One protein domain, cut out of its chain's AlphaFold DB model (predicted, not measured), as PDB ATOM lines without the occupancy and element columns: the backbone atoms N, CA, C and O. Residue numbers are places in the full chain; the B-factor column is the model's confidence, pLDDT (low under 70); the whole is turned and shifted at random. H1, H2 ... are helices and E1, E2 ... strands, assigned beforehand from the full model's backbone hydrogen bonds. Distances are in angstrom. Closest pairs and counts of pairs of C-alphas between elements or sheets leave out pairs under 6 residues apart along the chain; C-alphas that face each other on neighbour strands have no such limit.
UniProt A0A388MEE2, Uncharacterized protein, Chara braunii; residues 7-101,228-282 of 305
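This is residues 7 to 101 and 228 to 282 of the 305 residues of an uncharacterized protein of Chara braunii (UniProt A0A388MEE2). The model is an elongated body with two loosely joined lobes: a small, strongly twisted sheet of three strands, E2, E1 and E4, with H5 grazing it, makes one lobe, and H2, H3 and H4 make the other. H1 and H6, which follow E2 and E4 in the chain, bridge the two, H6 near the middle; residues 52 to 58, of which 52 and 53 belong to H2, stick out. The printed part has 150 residues, with six named helices and four named strands in the order E1 E2 H1 H2 H3 H4 E3 H5 E4 H6; the class is mixed. The sheet's order is E2, E1, E4, all antiparallel. The whole is loose, with a radius of gyration of the C-alphas of 18.8 A and spans of 64 by 36 by 25 A.

E1, residues 7 to 13, forms a hairpin with E2, residues 19 to 24; N 23 and O 9 are 2.7 A apart, within hydrogen-bond range. On its other side, E1 is antiparallel to E4, residues 257 to 264, with N 10 and O 260 2.8 A apart. Residues 21 to 22 of E2 also pair antiparallel with residues 228 to 229. H1, residues 26 to 37, only grazes the sheet, with residues 27 to 29. H1 is close to but not clearly touching H6, residues 266 to 278; the closest C-alphas, of Leu 35 and Val 273, are 7.5 A apart. H2, residues 40 to 53, is the hub. It touches H6 at a steep tilt of 53 degrees, opposite ways; the closest C-alphas, of Leu 47 and Leu 274, are 6.9 A apart. H2 only just touches H3, residues 68 to 79, with 3 pairs of C-alphas within 8 A, the closest those of Leu 44 and Met 71 at 6.9 A; they are about perpendicular, at 83 degrees. H2 touches H4, residues 90 to 93, closest at the C-alphas of Gly 41 and Val 93, 5.3 A apart. E3, residues 234 to 236, pairs with no named strand, but is near E2. H5, residues 239 to 248, only grazes the sheet, with residues 242 to 246. Every O i to N i+4 pair is within hydrogen-bond range in H2, H3, H5 and H6; in H1 it is 6 of 8, and H4 is too short for one.

E1 begins at C-alpha 7, (56.293, -34.273, 31.251), and is 19.2 A long; E4 measures 21.2 A, H2 20.1 A and H6 18.7 A. H6 ends at C-alpha 278, (37.297, -40.167, 17.371).

The C-alphas farthest apart, of Val 83 and Ala 255, are 64.6 A apart. Residues 102 to 227 are not printed; C-alphas 101 and 228 are 19.5 A apart across this cut. The link from H2 to H3, 14 residues, is long. The mean pLDDT of the printed part is 74.4, and 47 residues are under 70, among them 48 to 69 and 85 to 101.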
ATOM      1  N   VAL A   7      55.367 -34.658  32.316       83.38
ATOM      2  CA  VAL A   7      56.293 -34.273  31.251       83.38
ATOM      3  C   VAL A   7      56.636 -35.526  30.462       83.38
ATOM      4  O   VAL A   7      57.048 -36.526  31.039       83.38
ATOM      5  N   ILE A   8      56.428 -35.469  29.153       88.50
ATOM      6  CA  ILE A   8      56.740 -36.539  28.202       88.50
ATOM      7  C   ILE A   8      57.736 -36.010  27.175       88.50
ATOM      8  O   ILE A   8      57.741 -34.813  26.885       88.50
ATOM      9  N   ASN A   9      58.557 -36.880  26.596       91.19
ATOM     10  CA  ASN A   9      59.474 -36.486  25.530       91.19
ATOM     11  C   ASN A   9      58.853 -36.844  24.189       91.19
ATOM     12  O   ASN A   9      58.470 -37.984  23.979       91.19
ATOM     13  N   ALA A  10      58.736 -35.890  23.278       92.00
ATOM     14  CA  ALA A  10      58.193 -36.106  21.948       92.00
ATOM     15  C   ALA A  10      59.302 -36.050  20.906       92.00
ATOM     16  O   ALA A  10      60.103 -35.118  20.920       92.00
ATOM     17  N   LEU A  11      59.298 -37.009  19.981       92.38
ATOM     18  CA  LEU A  11      60.093 -36.968  18.763       92.38
ATOM     19  C   LEU A  11      59.168 -36.698  17.574       92.38
ATOM     20  O   LEU A  11      58.161 -37.385  17.378       92.38
ATOM     21  N   GLY A  12      59.517 -35.705  16.765       90.75
ATOM     22  CA  GLY A  12      58.719 -35.296  15.616       90.75
ATOM     23  C   GLY A  12      59.547 -34.655  14.514       90.75
ATOM     24  O   GLY A  12      60.742 -34.426  14.674       90.75
ATOM     25  N   SER A  13      58.892 -34.367  13.395       89.00
ATOM     26  CA  SER A  13      59.459 -33.600  12.285       89.00
ATOM     27  C   SER A  13      59.380 -32.107  12.608       89.00
ATOM     28  O   SER A  13      58.297 -31.586  12.891       89.00
ATOM     29  N   ALA A  14      60.523 -31.422  12.575       85.88
ATOM     30  CA  ALA A  14      60.622 -29.998  12.867       85.88
ATOM     31  C   ALA A  14      59.911 -29.155  11.799       85.88
ATOM     32  O   ALA A  14      59.153 -28.245  12.138       85.88
ATOM     33  N   SER A  15      60.080 -29.510  10.524       83.69
ATOM     34  CA  SER A  15      59.469 -28.812   9.389       83.69
ATOM     35  C   SER A  15      57.939 -28.882   9.372       83.69
ATOM     36  O   SER A  15      57.274 -27.904   9.028       83.69
ATOM     37  N   THR A  16      57.358 -30.023   9.759       83.50
ATOM     38  CA  THR A  16      55.899 -30.239   9.698       83.50
ATOM     39  C   THR A  16      55.193 -30.050  11.039       83.50
ATOM     40  O   THR A  16      53.966 -29.956  11.081       83.50
ATOM     41  N   GLY A  17      55.937 -30.034  12.148       82.50
ATOM     42  CA  GLY A  17      55.375 -30.065  13.501       82.50
ATOM     43  C   GLY A  17      54.632 -31.367  13.827       82.50
ATOM     44  O   GLY A  17      53.867 -31.416  14.796       82.50
ATOM     45  N   ARG A  18      54.812 -32.411  13.007       87.50
ATOM     46  CA  ARG A  18      54.180 -33.719  13.184       87.50
ATOM     47  C   ARG A  18      54.944 -34.535  14.216       87.50
ATOM     48  O   ARG A  18      56.153 -34.713  14.095       87.50
ATOM     49  N   ILE A  19      54.222 -35.095  15.178       90.19
ATOM     50  CA  ILE A  19      54.788 -36.006  16.171       90.19
ATOM     51  C   ILE A  19      54.793 -37.414  15.588       90.19
ATOM     52  O   ILE A  19      53.810 -37.859  15.000       90.19
ATOM     53  N   LEU A  20      55.918 -38.105  15.737       89.81
ATOM     54  CA  LEU A  20      56.083 -39.485  15.299       89.81
ATOM     55  C   LEU A  20      55.774 -40.443  16.450       89.81
ATOM     56  O   LEU A  20      54.913 -41.317  16.340       89.81
ATOM     57  N   TYR A  21      56.448 -40.238  17.580       89.38
ATOM     58  CA  TYR A  21      56.188 -40.946  18.825       89.38
ATOM     59  C   TYR A  21      56.619 -40.101  20.024       89.38
ATOM     60  O   TYR A  21      57.333 -39.105  19.891       89.38
ATOM     61  N   ILE A  22      56.191 -40.518  21.207       91.44
ATOM     62  CA  ILE A  22      56.627 -39.980  22.491       91.44
ATOM     63  C   ILE A  22      57.305 -41.076  23.312       91.44
ATOM     64  O   ILE A  22      56.926 -42.245  23.237       91.44
ATOM     65  N   GLU A  23      58.299 -40.701  24.102       89.00
ATOM     66  CA  GLU A  23      58.829 -41.507  25.189       89.00
ATOM     67  C   GLU A  23      58.169 -41.090  26.502       89.00
ATOM     68  O   GLU A  23      58.120 -39.907  26.859       89.00
ATOM     69  N   ALA A  24      57.643 -42.087  27.203       86.44
ATOM     70  CA  ALA A  24      56.808 -41.924  28.374       86.44
ATOM     71  C   ALA A  24      57.212 -42.897  29.488       86.44
ATOM     72  O   ALA A  24      57.706 -44.002  29.241       86.44
ATOM     73  N   ASP A  25      56.982 -42.470  30.724       80.88
ATOM     74  CA  ASP A  25      57.171 -43.278  31.920       80.88
ATOM     75  C   ASP A  25      55.920 -44.116  32.237       80.88
ATOM     76  O   ASP A  25      54.889 -44.049  31.557       80.88
ATOM     77  N   LYS A  26      56.006 -44.900  33.319       78.56
ATOM     78  CA  LYS A  26      54.881 -45.673  33.858       78.56
ATOM     79  C   LYS A  26      53.621 -44.821  34.013       78.56
ATOM     80  O   LYS A  26      52.545 -45.288  33.663       78.56
ATOM     81  N   THR A  27      53.743 -43.591  34.511       76.06
ATOM     82  CA  THR A  27      52.608 -42.720  34.846       76.06
ATOM     83  C   THR A  27      51.712 -42.461  33.640       76.06
ATOM     84  O   THR A  27      50.497 -42.654  33.705       76.06
ATOM     85  N   PHE A  28      52.306 -42.046  32.522       81.50
ATOM     86  CA  PHE A  28      51.546 -41.727  31.318       81.50
ATOM     87  C   PHE A  28      51.018 -42.985  30.606       81.50
ATOM     88  O   PHE A  28      49.920 -42.973  30.051       81.50
ATOM     89  N   VAL A  29      51.760 -44.091  30.648       78.25
ATOM     90  CA  VAL A  29      51.331 -45.357  30.030       78.25
ATOM     91  C   VAL A  29      50.199 -46.005  30.813       78.25
ATOM     92  O   VAL A  29      49.215 -46.429  30.218       78.25
ATOM     93  N   ASP A  30      50.293 -46.027  32.138       68.56
ATOM     94  CA  ASP A  30      49.221 -46.501  33.011       68.56
ATOM     95  C   ASP A  30      47.932 -45.709  32.785       68.56
ATOM     96  O   ASP A  30      46.847 -46.285  32.717       68.56
ATOM     97  N   LEU A  31      48.047 -44.392  32.602       76.69
ATOM     98  CA  LEU A  31      46.929 -43.544  32.212       76.69
ATOM     99  C   LEU A  31      46.333 -43.978  30.863       76.69
ATOM    100  O   LEU A  31      45.115 -44.125  30.775       76.69
ATOM    101  N   LEU A  32      47.141 -44.190  29.822       78.25
ATOM    102  CA  LEU A  32      46.631 -44.654  28.525       78.25
ATOM    103  C   LEU A  32      45.927 -46.010  28.639       78.25
ATOM    104  O   LEU A  32      44.830 -46.182  28.115       78.25
ATOM    105  N   LEU A  33      46.524 -46.954  29.365       71.44
ATOM    106  CA  LEU A  33      45.946 -48.277  29.584       71.44
ATOM    107  C   LEU A  33      44.658 -48.206  30.414       71.44
ATOM    108  O   LEU A  33      43.726 -48.969  30.166       71.44
ATOM    109  N   SER A  34      44.547 -47.238  31.329       71.12
ATOM    110  CA  SER A  34      43.322 -47.012  32.099       71.12
ATOM    111  C   SER A  34      42.125 -46.607  31.233       71.12
ATOM    112  O   SER A  34      40.988 -46.858  31.633       71.12
ATOM    113  N   LEU A  35      42.349 -46.057  30.030       74.31
ATOM    114  CA  LEU A  35      41.268 -45.741  29.089       74.31
ATOM    115  C   LEU A  35      40.497 -46.995  28.666       74.31
ATOM    116  O   LEU A  35      39.289 -46.929  28.469       74.31
ATOM    117  N   LEU A  36      41.169 -48.149  28.600       68.50
ATOM    118  CA  LEU A  36      40.541 -49.433  28.276       68.50
ATOM    119  C   LEU A  36      39.653 -49.958  29.413       68.50
ATOM    120  O   LEU A  36      38.777 -50.786  29.186       68.50
ATOM    121  N   ALA A  37      39.878 -49.482  30.639       66.88
ATOM    122  CA  ALA A  37      39.116 -49.857  31.824       66.88
ATOM    123  C   ALA A  37      37.988 -48.860  32.154       66.88
ATOM    124  O   ALA A  37      37.272 -49.056  33.140       66.88
ATOM    125  N   LEU A  38      37.826 -47.794  31.361       69.25
ATOM    126  CA  LEU A  38      36.741 -46.830  31.512       69.25
ATOM    127  C   LEU A  38      35.454 -47.379  30.887       69.25
ATOM    128  O   LEU A  38      35.406 -47.597  29.675       69.25
ATOM    129  N   PRO A  39      34.368 -47.538  31.665       72.12
ATOM    130  CA  PRO A  39      33.089 -47.893  31.077       72.12
ATOM    131  C   PRO A  39      32.608 -46.775  30.141       72.12
ATOM    132  O   PRO A  39      32.792 -45.587  30.428       72.12
ATOM    133  N   VAL A  40      31.949 -47.142  29.038       73.00
ATOM    134  CA  VAL A  40      31.532 -46.195  27.986       73.00
ATOM    135  C   VAL A  40      30.707 -45.037  28.551       73.00
ATOM    136  O   VAL A  40      30.997 -43.887  28.239       73.00
ATOM    137  N   GLY A  41      29.764 -45.299  29.462       67.06
ATOM    138  CA  GLY A  41      28.975 -44.245  30.118       67.06
ATOM    139  C   GLY A  41      29.822 -43.194  30.852       67.06
ATOM    140  O   GLY A  41      29.530 -42.001  30.773       67.06
ATOM    141  N   SER A  42      30.934 -43.601  31.473       72.12
ATOM    142  CA  SER A  42      31.874 -42.686  32.135       72.12
ATOM    143  C   SER A  42      32.639 -41.827  31.133       72.12
ATOM    144  O   SER A  42      32.825 -40.632  31.367       72.12
ATOM    145  N   MET A  43      33.033 -42.399  29.990       73.69
ATOM    146  CA  MET A  43      33.653 -41.633  28.905       73.69
ATOM    147  C   MET A  43      32.679 -40.601  28.328       73.69
ATOM    148  O   MET A  43      33.038 -39.434  28.196       73.69
ATOM    149  N   LEU A  44      31.427 -40.983  28.059       74.00
ATOM    150  CA  LEU A  44      30.416 -40.057  27.534       74.00
ATOM    151  C   LEU A  44      30.112 -38.925  28.531       74.00
ATOM    152  O   LEU A  44      30.032 -37.758  28.139       74.00
ATOM    153  N   ASN A  45      30.032 -39.225  29.833       69.38
ATOM    154  CA  ASN A  45      29.840 -38.207  30.869       69.38
ATOM    155  C   ASN A  45      31.034 -37.239  30.971       69.38
ATOM    156  O   ASN A  45      30.841 -36.027  31.083       69.38
ATOM    157  N   LEU A  46      32.264 -37.760  30.893       68.69
ATOM    158  CA  LEU A  46      33.496 -36.965  30.853       68.69
ATOM    159  C   LEU A  46      33.521 -36.001  29.665       68.69
ATOM    160  O   LEU A  46      33.775 -34.808  29.837       68.69
ATOM    161  N   LEU A  47      33.240 -36.520  28.471       70.38
ATOM    162  CA  LEU A  47      33.234 -35.739  27.239       70.38
ATOM    163  C   LEU A  47      32.133 -34.675  27.252       70.38
ATOM    164  O   LEU A  47      32.376 -33.550  26.822       70.38
ATOM    165  N   ARG A  48      30.957 -34.983  27.814       68.69
ATOM    166  CA  ARG A  48      29.878 -34.004  28.005       68.69
ATOM    167  C   ARG A  48      30.310 -32.845  28.902       68.69
ATOM    168  O   ARG A  48      30.150 -31.697  28.502       68.69
ATOM    169  N   LYS A  49      30.874 -33.134  30.082       65.88
ATOM    170  CA  LYS A  49      31.372 -32.102  31.017       65.88
ATOM    171  C   LYS A  49      32.457 -31.237  30.369       65.88
ATOM    172  O   LYS A  49      32.446 -30.018  30.493       65.88
ATOM    173  N   TYR A  50      33.366 -31.866  29.629       64.69
ATOM    174  CA  TYR A  50      34.400 -31.158  28.880       64.69
ATOM    175  C   TYR A  50      33.819 -30.263  27.775       64.69
ATOM    176  O   TYR A  50      34.282 -29.141  27.587       64.69
ATOM    177  N   SER A  51      32.784 -30.730  27.071       63.44
ATOM    178  CA  SER A  51      32.099 -29.956  26.034       63.44
ATOM    179  C   SER A  51      31.322 -28.766  26.601       63.44
ATOM    180  O   SER A  51      31.243 -27.746  25.926       63.44
ATOM    181  N   SER A  52      30.756 -28.874  27.809       59.06
ATOM    182  CA  SER A  52      30.085 -27.749  28.477       59.06
ATOM    183  C   SER A  52      31.069 -26.720  29.043       59.06
ATOM    184  O   SER A  52      30.761 -25.536  29.060       59.06
ATOM    185  N   ASP A  53      32.267 -27.144  29.462       52.72
ATOM    186  CA  ASP A  53      33.320 -26.243  29.965       52.72
ATOM    187  C   ASP A  53      34.036 -25.460  28.842       52.72
ATOM    188  O   ASP A  53      34.760 -24.497  29.107       52.72
ATOM    189  N   ILE A  54      33.864 -25.877  27.582       50.81
ATOM    190  CA  ILE A  54      34.425 -25.228  26.390       50.81
ATOM    191  C   ILE A  54      33.278 -24.905  25.427       50.81
ATOM    192  O   ILE A  54      33.206 -25.429  24.313       50.81
ATOM    193  N   GLU A  55      32.370 -24.022  25.841       41.84
ATOM    194  CA  GLU A  55      31.468 -23.363  24.896       41.84
ATOM    195  C   GLU A  55      32.309 -22.686  23.794       41.84
ATOM    196  O   GLU A  55      33.058 -21.739  24.036       41.84
ATOM    197  N   GLY A  56      32.225 -23.222  22.570       45.41
ATOM    198  CA  GLY A  56      32.555 -22.483  21.348       45.41
ATOM    199  C   GLY A  56      33.608 -23.044  20.384       45.41
ATOM    200  O   GLY A  56      33.784 -22.428  19.337       45.41
ATOM    201  N   LYS A  57      34.322 -24.160  20.640       42.28
ATOM    202  CA  LYS A  57      35.405 -24.602  19.707       42.28
ATOM    203  C   LYS A  57      35.549 -26.098  19.390       42.28
ATOM    204  O   LYS A  57      36.545 -26.477  18.783       42.28
ATOM    205  N   ILE A  58      34.573 -26.944  19.725       45.03
ATOM    206  CA  ILE A  58      34.534 -28.346  19.236       45.03
ATOM    207  C   ILE A  58      33.470 -28.529  18.130       45.03
ATOM    208  O   ILE A  58      33.413 -29.565  17.485       45.03
ATOM    209  N   ALA A  59      32.690 -27.487  17.822       38.53
ATOM    210  CA  ALA A  59      31.683 -27.505  16.756       38.53
ATOM    211  C   ALA A  59      32.250 -27.316  15.330       38.53
ATOM    212  O   ALA A  59      31.479 -27.243  14.380       38.53
ATOM    213  N   SER A  60      33.573 -27.209  15.157       40.41
ATOM    214  CA  SER A  60      34.198 -26.933  13.852       40.41
ATOM    215  C   SER A  60      35.206 -27.991  13.392       40.41
ATOM    216  O   SER A  60      36.017 -27.710  12.514       40.41
ATOM    217  N   GLU A  61      35.202 -29.182  13.985       44.19
ATOM    218  CA  GLU A  61      35.967 -30.326  13.477       44.19
ATOM    219  C   GLU A  61      34.968 -31.343  12.889       44.19
ATOM    220  O   GLU A  61      34.169 -31.888  13.653       44.19
ATOM    221  N   PRO A  62      34.968 -31.594  11.562       40.97
ATOM    222  CA  PRO A  62      33.961 -32.419  10.873       40.97
ATOM    223  C   PRO A  62      33.952 -33.907  11.269       40.97
ATOM    224  O   PRO A  62      33.065 -34.646  10.855       40.97
ATOM    225  N   ASP A  63      34.907 -34.348  12.090       45.16
ATOM    226  CA  ASP A  63      35.131 -35.756  12.433       45.16
ATOM    227  C   ASP A  63      34.502 -36.161  13.787       45.16
ATOM    228  O   ASP A  63      34.819 -37.204  14.361       45.16
ATOM    229  N   SER A  64      33.585 -35.351  14.331       48.44
ATOM    230  CA  SER A  64      32.930 -35.557  15.636       48.44
ATOM    231  C   SER A  64      31.910 -36.711  15.688       48.44
ATOM    232  O   SER A  64      31.211 -36.870  16.689       48.44
ATOM    233  N   ALA A  65      31.785 -37.517  14.632       54.75
ATOM    234  CA  ALA A  65      30.672 -38.447  14.444       54.75
ATOM    235  C   ALA A  65      31.033 -39.937  14.602       54.75
ATOM    236  O   ALA A  65      30.405 -40.782  13.974       54.75
ATOM    237  N   PHE A  66      31.983 -40.298  15.472       56.88
ATOM    238  CA  PHE A  66      32.211 -41.719  15.793       56.88
ATOM    239  C   PHE A  66      31.245 -42.266  16.868       56.88
ATOM    240  O   PHE A  66      31.046 -43.472  16.974       56.88
ATOM    241  N   PHE A  67      30.575 -41.386  17.627       64.75
ATOM    242  CA  PHE A  67      29.641 -41.768  18.701       64.75
ATOM    243  C   PHE A  67      28.244 -41.107  18.669       64.75
ATOM    244  O   PHE A  67      27.634 -41.003  19.734       64.75
ATOM    245  N   PRO A  68      27.672 -40.660  17.529       63.88
ATOM    246  CA  PRO A  68      26.413 -39.912  17.544       63.88
ATOM    247  C   PRO A  68      25.268 -40.739  18.138       63.88
ATOM    248  O   PRO A  68      24.571 -40.275  19.033       63.88
ATOM    249  N   SER A  69      25.121 -42.002  17.731       64.25
ATOM    250  CA  SER A  69      24.017 -42.847  18.195       64.25
ATOM    251  C   SER A  69      24.135 -43.237  19.670       64.25
ATOM    252  O   SER A  69      23.127 -43.251  20.374       64.25
ATOM    253  N   ILE A  70      25.347 -43.509  20.173       71.25
ATOM    254  CA  ILE A  70      25.527 -43.832  21.599       71.25
ATOM    255  C   ILE A  70      25.428 -42.579  22.479       71.25
ATOM    256  O   ILE A  70      24.936 -42.667  23.598       71.25
ATOM    257  N   MET A  71      25.835 -41.407  21.976       70.00
ATOM    258  CA  MET A  71      25.603 -40.132  22.659       70.00
ATOM    259  C   MET A  71      24.112 -39.819  22.723       70.00
ATOM    260  O   MET A  71      23.634 -39.437  23.784       70.00
ATOM    261  N   ASN A  72      23.362 -40.056  21.642       71.38
ATOM    262  CA  ASN A  72      21.903 -39.941  21.651       71.38
ATOM    263  C   ASN A  72      21.288 -40.872  22.701       71.38
ATOM    264  O   ASN A  72      20.489 -40.412  23.511       71.38
ATOM    265  N   LEU A  73      21.717 -42.139  22.754       70.88
ATOM    266  CA  LEU A  73      21.262 -43.088  23.773       70.88
ATOM    267  C   LEU A  73      21.596 -42.606  25.192       70.88
ATOM    268  O   LEU A  73      20.734 -42.630  26.065       70.88
ATOM    269  N   TYR A  74      22.819 -42.124  25.425       76.81
ATOM    270  CA  TYR A  74      23.219 -41.552  26.708       76.81
ATOM    271  C   TYR A  74      22.359 -40.334  27.077       76.81
ATOM    272  O   TYR A  74      21.879 -40.249  28.206       76.81
ATOM    273  N   PHE A  75      22.098 -39.420  26.136       73.50
ATOM    274  CA  PHE A  75      21.221 -38.272  26.360       73.50
ATOM    275  C   PHE A  75      19.797 -38.706  26.702       73.50
ATOM    276  O   PHE A  75      19.266 -38.232  27.705       73.50
ATOM    277  N   SER A  76      19.221 -39.653  25.956       75.94
ATOM    278  CA  SER A  76      17.916 -40.246  26.263       75.94
ATOM    279  C   SER A  76      17.889 -40.839  27.669       75.94
ATOM    280  O   SER A  76      16.992 -40.533  28.447       75.94
ATOM    281  N   VAL A  77      18.909 -41.617  28.048       77.56
ATOM    282  CA  VAL A  77      19.011 -42.144  29.414       77.56
ATOM    283  C   VAL A  77      19.035 -40.997  30.413       77.56
ATOM    284  O   VAL A  77      18.301 -41.076  31.387       77.56
ATOM    285  N   THR A  78      19.788 -39.911  30.186       71.75
ATOM    286  CA  THR A  78      19.836 -38.757  31.107       71.75
ATOM    287  C   THR A  78      18.525 -37.980  31.229       71.75
ATOM    288  O   THR A  78      18.285 -37.432  32.306       71.75
ATOM    289  N   THR A  79      17.663 -37.971  30.211       76.62
ATOM    290  CA  THR A  79      16.397 -37.218  30.213       76.62
ATOM    291  C   THR A  79      15.205 -38.002  30.755       76.62
ATOM    292  O   THR A  79      14.334 -37.389  31.363       76.62
ATOM    293  N   ILE A  80      15.169 -39.329  30.583       75.94
ATOM    294  CA  ILE A  80      14.086 -40.185  31.103       75.94
ATOM    295  C   ILE A  80      14.046 -40.116  32.641       75.94
ATOM    296  O   ILE A  80      15.095 -40.084  33.295       75.94
ATOM    297  N   ASP A  81      12.849 -40.077  33.226       73.81
ATOM    298  CA  ASP A  81      12.652 -40.036  34.677       73.81
ATOM    299  C   ASP A  81      13.190 -41.293  35.386       73.81
ATOM    300  O   ASP A  81      13.285 -42.377  34.817       73.81
ATOM    301  N   GLU A  82      13.588 -41.140  36.650       67.50
ATOM    302  CA  GLU A  82      14.203 -42.228  37.422       67.50
ATOM    303  C   GLU A  82      13.211 -43.354  37.748       67.50
ATOM    304  O   GLU A  82      13.620 -44.506  37.855       67.50
ATOM    305  N   VAL A  83      11.911 -43.046  37.835       75.81
ATOM    306  CA  VAL A  83      10.866 -44.044  38.124       75.81
ATOM    307  C   VAL A  83      10.652 -45.030  36.972       75.81
ATOM    308  O   VAL A  83      10.145 -46.124  37.199       75.81
ATOM    309  N   SER A  84      11.096 -44.683  35.762       75.31
ATOM    310  CA  SER A  84      11.085 -45.562  34.588       75.31
ATOM    311  C   SER A  84      12.204 -46.616  34.576       75.31
ATOM    312  O   SER A  84      12.226 -47.461  33.681       75.31
ATOM    313  N   PHE A  85      13.144 -46.593  35.531       60.84
ATOM    314  CA  PHE A  85      14.255 -47.548  35.595       60.84
ATOM    315  C   PHE A  85      14.127 -48.498  36.792       60.84
ATOM    316  O   PHE A  85      13.904 -48.079  37.923       60.84
ATOM    317  N   GLN A  86      14.339 -49.795  36.550       64.75
ATOM    318  CA  GLN A  86      14.365 -50.823  37.602       64.75
ATOM    319  C   GLN A  86      15.678 -50.823  38.408       64.75
ATOM    320  O   GLN A  86      15.692 -51.189  39.579       64.75
ATOM    321  N   ALA A  87      16.782 -50.425  37.775       58.09
ATOM    322  CA  ALA A  87      18.101 -50.285  38.385       58.09
ATOM    323  C   ALA A  87      18.477 -48.798  38.479       58.09
ATOM    324  O   ALA A  87      17.996 -47.999  37.670       58.09
ATOM    325  N   PRO A  88      19.338 -48.395  39.429       60.75
ATOM    326  CA  PRO A  88      19.682 -46.994  39.588       60.75
ATOM    327  C   PRO A  88      20.410 -46.471  38.348       60.75
ATOM    328  O   PRO A  88      21.433 -46.992  37.908       60.75
ATOM    329  N   LYS A  89      19.896 -45.375  37.794       67.19
ATOM    330  CA  LYS A  89      20.411 -44.736  36.575       67.19
ATOM    331  C   LYS A  89      21.876 -44.290  36.689       67.19
ATOM    332  O   LYS A  89      22.571 -44.169  35.677       67.19
ATOM    333  N   SER A  90      22.373 -44.093  37.912       64.19
ATOM    334  CA  SER A  90      23.794 -43.856  38.194       64.19
ATOM    335  C   SER A  90      24.704 -44.967  37.678       64.19
ATOM    336  O   SER A  90      25.835 -44.679  37.306       64.19
ATOM    337  N   ASP A  91      24.220 -46.202  37.579       62.28
ATOM    338  CA  ASP A  91      25.021 -47.331  37.097       62.28
ATOM    339  C   ASP A  91      25.328 -47.208  35.598       62.28
ATOM    340  O   ASP A  91      26.329 -47.734  35.120       62.28
ATOM    341  N   LEU A  92      24.497 -46.466  34.857       64.19
ATOM    342  CA  LEU A  92      24.651 -46.212  33.423       64.19
ATOM    343  C   LEU A  92      25.348 -44.873  33.135       64.19
ATOM    344  O   LEU A  92      26.123 -44.763  32.184       64.19
ATOM    345  N   VAL A  93      25.070 -43.849  33.950       63.91
ATOM    346  CA  VAL A  93      25.523 -42.458  33.737       63.91
ATOM    347  C   VAL A  93      26.821 -42.137  34.498       63.91
ATOM    348  O   VAL A  93      27.590 -41.261  34.098       63.91
ATOM    349  N   GLU A  94      27.103 -42.869  35.578       64.44
ATOM    350  CA  GLU A  94      28.308 -42.751  36.413       64.44
ATOM    351  C   GLU A  94      28.939 -44.123  36.745       64.44
ATOM    352  O   GLU A  94      29.242 -44.410  37.914       64.44
ATOM    353  N   PRO A  95      29.158 -44.991  35.738       60.47
ATOM    354  CA  PRO A  95      29.655 -46.339  35.969       60.47
ATOM    355  C   PRO A  95      31.051 -46.300  36.598       60.47
ATOM    356  O   PRO A  95      31.975 -45.652  36.090       60.47
ATOM    357  N   GLN A  96      31.213 -47.000  37.721       57.03
ATOM    358  CA  GLN A  96      32.476 -47.025  38.449       57.03
ATOM    359  C   GLN A  96      33.518 -47.830  37.655       57.03
ATOM    360  O   GLN A  96      33.266 -48.992  37.335       57.03
ATOM    361  N   PRO A  97      34.688 -47.252  37.330       57.62
ATOM    362  CA  PRO A  97      35.779 -48.027  36.754       57.62
ATOM    363  C   PRO A  97      36.337 -49.007  37.799       57.62
ATOM    364  O   PRO A  97      36.114 -48.841  39.002       57.62
ATOM    365  N   SER A  98      37.091 -50.015  37.347       52.91
ATOM    366  CA  SER A  98      37.746 -50.985  38.239       52.91
ATOM    367  C   SER A  98      38.607 -50.289  39.302       52.91
ATOM    368  O   SER A  98      39.096 -49.186  39.076       52.91
ATOM    369  N   VAL A  99      38.834 -50.921  40.460       52.25
ATOM    370  CA  VAL A  99      39.595 -50.319  41.578       52.25
ATOM    371  C   VAL A  99      40.957 -49.776  41.131       52.25
ATOM    372  O   VAL A  99      41.312 -48.659  41.500       52.25
ATOM    373  N   ALA A 100      41.677 -50.505  40.272       50.69
ATOM    374  CA  ALA A 100      42.961 -50.075  39.714       50.69
ATOM    375  C   ALA A 100      42.830 -48.840  38.802       50.69
ATOM    376  O   ALA A 100      43.566 -47.867  38.965       50.69
ATOM    377  N   ALA A 101      41.848 -48.835  37.896       52.72
ATOM    378  CA  ALA A 101      41.577 -47.690  37.029       52.72
ATOM    379  C   ALA A 101      41.100 -46.476  37.837       52.72
ATOM    380  O   ALA A 101      41.540 -45.357  37.599       52.72
ATOM    381  N   VAL A 228      55.306 -44.497  22.721       91.69
ATOM    382  CA  VAL A 228      53.911 -44.405  22.281       91.69
ATOM    383  C   VAL A 228      53.854 -43.672  20.946       91.69
ATOM    384  O   VAL A 228      54.288 -42.528  20.855       91.69
ATOM    385  N   THR A 229      53.352 -44.317  19.896       90.62
ATOM    386  CA  THR A 229      53.259 -43.713  18.554       90.62
ATOM    387  C   THR A 229      52.132 -42.683  18.454       90.62
ATOM    388  O   THR A 229      51.263 -42.597  19.321       90.62
ATOM    389  N   ASP A 230      52.119 -41.896  17.375       90.19
ATOM    390  CA  ASP A 230      51.089 -40.879  17.095       90.19
ATOM    391  C   ASP A 230      49.642 -41.426  17.055       90.19
ATOM    392  O   ASP A 230      48.673 -40.693  17.248       90.19
ATOM    393  N   ASP A 231      49.482 -42.726  16.821       85.12
ATOM    394  CA  ASP A 231      48.230 -43.490  16.855       85.12
ATOM    395  C   ASP A 231      48.079 -44.378  18.109       85.12
ATOM    396  O   ASP A 231      47.226 -45.259  18.150       85.12
ATOM    397  N   LEU A 232      48.853 -44.094  19.162       88.31
ATOM    398  CA  LEU A 232      48.769 -44.686  20.504       88.31
ATOM    399  C   LEU A 232      49.178 -46.164  20.631       88.31
ATOM    400  O   LEU A 232      48.838 -46.807  21.627       88.31
ATOM    401  N   HIS A 233      49.969 -46.711  19.704       85.75
ATOM    402  CA  HIS A 233      50.606 -48.007  19.944       85.75
ATOM    403  C   HIS A 233      51.704 -47.877  21.001       85.75
ATOM    404  O   HIS A 233      52.628 -47.078  20.848       85.75
ATOM    405  N   VAL A 234      51.616 -48.695  22.053       87.94
ATOM    406  CA  VAL A 234      52.575 -48.714  23.163       87.94
ATOM    407  C   VAL A 234      53.585 -49.845  22.970       87.94
ATOM    408  O   VAL A 234      53.218 -51.011  22.841       87.94
ATOM    409  N   PHE A 235      54.870 -49.506  23.014       83.00
ATOM    410  CA  PHE A 235      55.995 -50.439  22.983       83.00
ATOM    411  C   PHE A 235      56.915 -50.183  24.173       83.00
ATOM    412  O   PHE A 235      56.997 -49.066  24.679       83.00
ATOM    413  N   LYS A 236      57.681 -51.191  24.596       78.75
ATOM    414  CA  LYS A 236      58.832 -50.941  25.473       78.75
ATOM    415  C   LYS A 236      59.859 -50.093  24.713       78.75
ATOM    416  O   LYS A 236      60.155 -50.403  23.557       78.75
ATOM    417  N   SER A 237      60.396 -49.048  25.342       78.62
ATOM    418  CA  SER A 237      61.396 -48.206  24.683       78.62
ATOM    419  C   SER A 237      62.713 -48.968  24.514       78.62
ATOM    420  O   SER A 237      63.167 -49.689  25.405       78.62
ATOM    421  N   SER A 238      63.301 -48.837  23.329       81.44
ATOM    422  CA  SER A 238      64.653 -49.283  23.007       81.44
ATOM    423  C   SER A 238      65.115 -48.589  21.731       81.44
ATOM    424  O   SER A 238      64.308 -48.340  20.835       81.44
ATOM    425  N   THR A 239      66.420 -48.356  21.598       85.62
ATOM    426  CA  THR A 239      67.001 -47.735  20.399       85.62
ATOM    427  C   THR A 239      66.697 -48.533  19.131       85.62
ATOM    428  O   THR A 239      66.355 -47.953  18.103       85.62
ATOM    429  N   VAL A 240      66.755 -49.869  19.209       84.62
ATOM    430  CA  VAL A 240      66.432 -50.756  18.080       84.62
ATOM    431  C   VAL A 240      64.983 -50.559  17.639       84.62
ATOM    432  O   VAL A 240      64.729 -50.404  16.445       84.62
ATOM    433  N   ARG A 241      64.037 -50.492  18.588       85.38
ATOM    434  CA  ARG A 241      62.629 -50.239  18.262       85.38
ATOM    435  C   ARG A 241      62.430 -48.843  17.682       85.38
ATOM    436  O   ARG A 241      61.678 -48.720  16.727       85.38
ATOM    437  N   SER A 242      63.118 -47.819  18.188       85.06
ATOM    438  CA  SER A 242      63.049 -46.466  17.624       85.06
ATOM    439  C   SER A 242      63.469 -46.436  16.155       85.06
ATOM    440  O   SER A 242      62.748 -45.878  15.333       85.06
ATOM    441  N   ILE A 243      64.585 -47.083  15.809       87.88
ATOM    442  CA  ILE A 243      65.070 -47.160  14.422       87.88
ATOM    443  C   ILE A 243      64.078 -47.930  13.542       87.88
ATOM    444  O   ILE A 243      63.730 -47.462  12.458       87.88
ATOM    445  N   GLN A 244      63.580 -49.076  14.018       85.19
ATOM    446  CA  GLN A 244      62.559 -49.851  13.305       85.19
ATOM    447  C   GLN A 244      61.303 -49.018  13.046       85.19
ATOM    448  O   GLN A 244      60.850 -48.941  11.913       85.19
ATOM    449  N   THR A 245      60.788 -48.329  14.064       84.81
ATOM    450  CA  THR A 245      59.605 -47.473  13.938       84.81
ATOM    451  C   THR A 245      59.835 -46.342  12.930       84.81
ATOM    452  O   THR A 245      58.962 -46.083  12.107       84.81
ATOM    453  N   LEU A 246      61.007 -45.689  12.931       89.06
ATOM    454  CA  LEU A 246      61.346 -44.657  11.936       89.06
ATOM    455  C   LEU A 246      61.340 -45.211  10.502       89.06
ATOM    456  O   LEU A 246      60.828 -44.553   9.594       89.06
ATOM    457  N   ASN A 247      61.853 -46.427  10.312       88.19
ATOM    458  CA  ASN A 247      61.830 -47.116   9.025       88.19
ATOM    459  C   ASN A 247      60.402 -47.515   8.607       88.19
ATOM    460  O   ASN A 247      60.002 -47.262   7.472       88.19
ATOM    461  N   ASP A 248      59.603 -48.056   9.533       85.75
ATOM    462  CA  ASP A 248      58.198 -48.429   9.313       85.75
ATOM    463  C   ASP A 248      57.354 -47.209   8.895       85.75
ATOM    464  O   ASP A 248      56.492 -47.293   8.017       85.75
ATOM    465  N   MET A 249      57.639 -46.045   9.489       83.56
ATOM    466  CA  MET A 249      57.018 -44.759   9.152       83.56
ATOM    467  C   MET A 249      57.585 -44.115   7.878       83.56
ATOM    468  O   MET A 249      57.100 -43.058   7.473       83.56
ATOM    469  N   LYS A 250      58.573 -44.749   7.229       87.31
ATOM    470  CA  LYS A 250      59.228 -44.290   5.995       87.31
ATOM    471  C   LYS A 250      59.841 -42.891   6.123       87.31
ATOM    472  O   LYS A 250      59.734 -42.074   5.210       87.31
ATOM    473  N   VAL A 251      60.476 -42.601   7.260       86.81
ATOM    474  CA  VAL A 251      61.191 -41.334   7.461       86.81
ATOM    475  C   VAL A 251      62.456 -41.329   6.604       86.81
ATOM    476  O   VAL A 251      63.362 -42.127   6.821       86.81
ATOM    477  N   THR A 252      62.524 -40.420   5.633       83.69
ATOM    478  CA  THR A 252      63.664 -40.295   4.708       83.69
ATOM    479  C   THR A 252      64.672 -39.237   5.144       83.69
ATOM    480  O   THR A 252      65.864 -39.385   4.888       83.69
ATOM    481  N   ASN A 253      64.216 -38.180   5.820       85.06
ATOM    482  CA  ASN A 253      65.062 -37.079   6.268       85.06
ATOM    483  C   ASN A 253      65.241 -37.110   7.791       85.06
ATOM    484  O   ASN A 253      64.420 -36.587   8.541       85.06
ATOM    485  N   ILE A 254      66.331 -37.728   8.241       86.19
ATOM    486  CA  ILE A 254      66.666 -37.855   9.668       86.19
ATOM    487  C   ILE A 254      67.098 -36.503  10.259       86.19
ATOM    488  O   ILE A 254      66.860 -36.253  11.437       86.19
ATOM    489  N   ALA A 255      67.679 -35.610   9.448       86.50
ATOM    490  CA  ALA A 255      68.126 -34.291   9.900       86.50
ATOM    491  C   ALA A 255      66.963 -33.368  10.312       86.50
ATOM    492  O   ALA A 255      67.176 -32.410  11.044       86.50
ATOM    493  N   ASP A 256      65.737 -33.674   9.876       88.50
ATOM    494  CA  ASP A 256      64.517 -32.950  10.254       88.50
ATOM    495  C   ASP A 256      63.901 -33.440  11.582       88.50
ATOM    496  O   ASP A 256      62.884 -32.915  12.036       88.50
ATOM    497  N   LEU A 257      64.470 -34.467  12.221       89.81
ATOM    498  CA  LEU A 257      63.932 -35.002  13.470       89.81
ATOM    499  C   LEU A 257      64.373 -34.170  14.673       89.81
ATOM    500  O   LEU A 257      65.560 -33.940  14.892       89.81
ATOM    501  N   ALA A 258      63.411 -33.802  15.514       90.06
ATOM    502  CA  ALA A 258      63.658 -33.053  16.734       90.06
ATOM    503  C   ALA A 258      62.949 -33.675  17.941       90.06
ATOM    504  O   ALA A 258      61.781 -34.068  17.877       90.06
ATOM    505  N   GLY A 259      63.684 -33.748  19.054       89.31
ATOM    506  CA  GLY A 259      63.183 -34.172  20.359       89.31
ATOM    507  C   GLY A 259      62.908 -32.971  21.264       89.31
ATOM    508  O   GLY A 259      63.797 -32.134  21.436       89.31
ATOM    509  N   VAL A 260      61.711 -32.887  21.849       90.50
ATOM    510  CA  VAL A 260      61.327 -31.833  22.809       90.50
ATOM    511  C   VAL A 260      60.511 -32.403  23.966       90.50
ATOM    512  O   VAL A 260      59.751 -33.353  23.792       90.50
ATOM    513  N   SER A 261      60.613 -31.795  25.144       88.44
ATOM    514  CA  SER A 261      59.773 -32.158  26.286       88.44
ATOM    515  C   SER A 261      58.450 -31.389  26.253       88.44
ATOM    516  O   SER A 261      58.408 -30.173  26.074       88.44
ATOM    517  N   ILE A 262      57.348 -32.107  26.438       89.62
ATOM    518  CA  ILE A 262      55.978 -31.600  26.376       89.62
ATOM    519  C   ILE A 262      55.313 -31.828  27.725       89.62
ATOM    520  O   ILE A 262      55.438 -32.886  28.335       89.62
ATOM    521  N   THR A 263      54.585 -30.824  28.199       86.50
ATOM    522  CA  THR A 263      53.809 -30.904  29.436       86.50
ATOM    523  C   THR A 263      52.360 -31.266  29.142       86.50
ATOM    524  O   THR A 263      51.693 -30.548  28.403       86.50
ATOM    525  N   VAL A 264      51.855 -32.315  29.785       83.31
ATOM    526  CA  VAL A 264      50.469 -32.774  29.694       83.31
ATOM    527  C   VAL A 264      49.699 -32.319  30.933       83.31
ATOM    528  O   VAL A 264      50.030 -32.685  32.068       83.31
ATOM    529  N   GLY A 265      48.672 -31.499  30.718       76.31
ATOM    530  CA  GLY A 265      47.760 -31.014  31.747       76.31
ATOM    531  C   GLY A 265      46.330 -31.528  31.563       76.31
ATOM    532  O   GLY A 265      46.023 -32.336  30.692       76.31
ATOM    533  N   LYS A 266      45.419 -31.036  32.410       72.56
ATOM    534  CA  LYS A 266      44.005 -31.458  32.446       72.56
ATOM    535  C   LYS A 266      43.292 -31.305  31.095       72.56
ATOM    536  O   LYS A 266      42.513 -32.171  30.710       72.56
ATOM    537  N   LYS A 267      43.538 -30.198  30.384       74.81
ATOM    538  CA  LYS A 267      42.898 -29.922  29.087       74.81
ATOM    539  C   LYS A 267      43.414 -30.873  28.015       74.81
ATOM    540  O   LYS A 267      42.626 -31.420  27.249       74.81
ATOM    541  N   GLU A 268      44.723 -31.099  28.001       81.38
ATOM    542  CA  GLU A 268      45.381 -32.013  27.077       81.38
ATOM    543  C   GLU A 268      44.901 -33.449  27.308       81.38
ATOM    544  O   GLU A 268      44.622 -34.159  26.353       81.38
ATOM    545  N   LEU A 269      44.696 -33.850  28.563       78.81
ATOM    546  CA  LEU A 269      44.162 -35.168  28.906       78.81
ATOM    547  C   LEU A 269      42.745 -35.402  28.394       78.81
ATOM    548  O   LEU A 269      42.474 -36.430  27.787       78.81
ATOM    549  N   LEU A 270      41.830 -34.460  28.605       74.69
ATOM    550  CA  LEU A 270      40.457 -34.631  28.123       74.69
ATOM    551  C   LEU A 270      40.390 -34.641  26.603       74.69
ATOM    552  O   LEU A 270      39.636 -35.413  26.009       74.69
ATOM    553  N   ARG A 271      41.242 -33.837  25.970       78.75
ATOM    554  CA  ARG A 271      41.401 -33.856  24.526       78.75
ATOM    555  C   ARG A 271      42.039 -35.158  24.031       78.75
ATOM    556  O   ARG A 271      41.631 -35.633  22.981       78.75
ATOM    557  N   LEU A 272      42.965 -35.759  24.781       85.38
ATOM    558  CA  LEU A 272      43.538 -37.074  24.484       85.38
ATOM    559  C   LEU A 272      42.458 -38.159  24.480       85.38
ATOM    560  O   LEU A 272      42.363 -38.881  23.495       85.38
ATOM    561  N   VAL A 273      41.611 -38.218  25.518       79.69
ATOM    562  CA  VAL A 273      40.488 -39.177  25.595       79.69
ATOM    563  C   VAL A 273      39.528 -39.002  24.420       79.69
ATOM    564  O   VAL A 273      39.112 -39.975  23.798       79.69
ATOM    565  N   LEU A 274      39.185 -37.756  24.086       78.38
ATOM    566  CA  LEU A 274      38.321 -37.473  22.944       78.38
ATOM    567  C   LEU A 274      38.955 -37.955  21.632       78.38
ATOM    568  O   LEU A 274      38.320 -38.677  20.870       78.38
ATOM    569  N   LEU A 275      40.206 -37.568  21.371       81.06
ATOM    570  CA  LEU A 275      40.889 -37.882  20.117       81.06
ATOM    571  C   LEU A 275      41.193 -39.377  19.970       81.06
ATOM    572  O   LEU A 275      41.116 -39.876  18.853       81.06
ATOM    573  N   SER A 276      41.479 -40.099  21.061       81.88
ATOM    574  CA  SER A 276      41.675 -41.558  21.025       81.88
ATOM    575  C   SER A 276      40.413 -42.318  20.620       81.88
ATOM    576  O   SER A 276      40.492 -43.440  20.135       81.88
ATOM    577  N   LEU A 277      39.247 -41.712  20.847       77.31
ATOM    578  CA  LEU A 277      37.947 -42.286  20.533       77.31
ATOM    579  C   LEU A 277      37.472 -41.889  19.126       77.31
ATOM    580  O   LEU A 277      36.809 -42.678  18.461       77.31
ATOM    581  N   THR A 278      37.802 -40.684  18.655       73.75
ATOM    582  CA  THR A 278      37.297 -40.167  17.371       73.75
ATOM    583  C   THR A 278      38.253 -40.348  16.199       73.75
ATOM    584  O   THR A 278      37.801 -40.434  15.060       73.75
ATOM    585  N   ARG A 279      39.569 -40.404  16.438       77.38
ATOM    586  CA  ARG A 279      40.575 -40.468  15.374       77.38
ATOM    587  C   ARG A 279      41.273 -41.817  15.339       77.38
ATOM    588  O   ARG A 279      41.715 -42.338  16.352       77.38
ATOM    589  N   ARG A 280      41.474 -42.330  14.124       76.00
ATOM    590  CA  ARG A 280      42.274 -43.539  13.881       76.00
ATOM    591  C   ARG A 280      43.787 -43.273  13.874       76.00
ATOM    592  O   ARG A 280      44.556 -44.182  14.150       76.00
ATOM    593  N   LYS A 281      44.220 -42.069  13.485       81.44
ATOM    594  CA  LYS A 281      45.636 -41.668  13.363       81.44
ATOM    595  C   LYS A 281      45.802 -40.187  13.699       81.44
ATOM    596  O   LYS A 281      44.842 -39.424  13.602       81.44
ATOM    597  N   GLY A 282      47.026 -39.765  14.020       84.31
ATOM    598  CA  GLY A 282      47.332 -38.347  14.233       84.31
ATOM    599  C   GLY A 282      46.860 -37.802  15.577       84.31
ATOM    600  O   GLY A 282      46.553 -36.614  15.670       84.31
TER     601      GLY A 282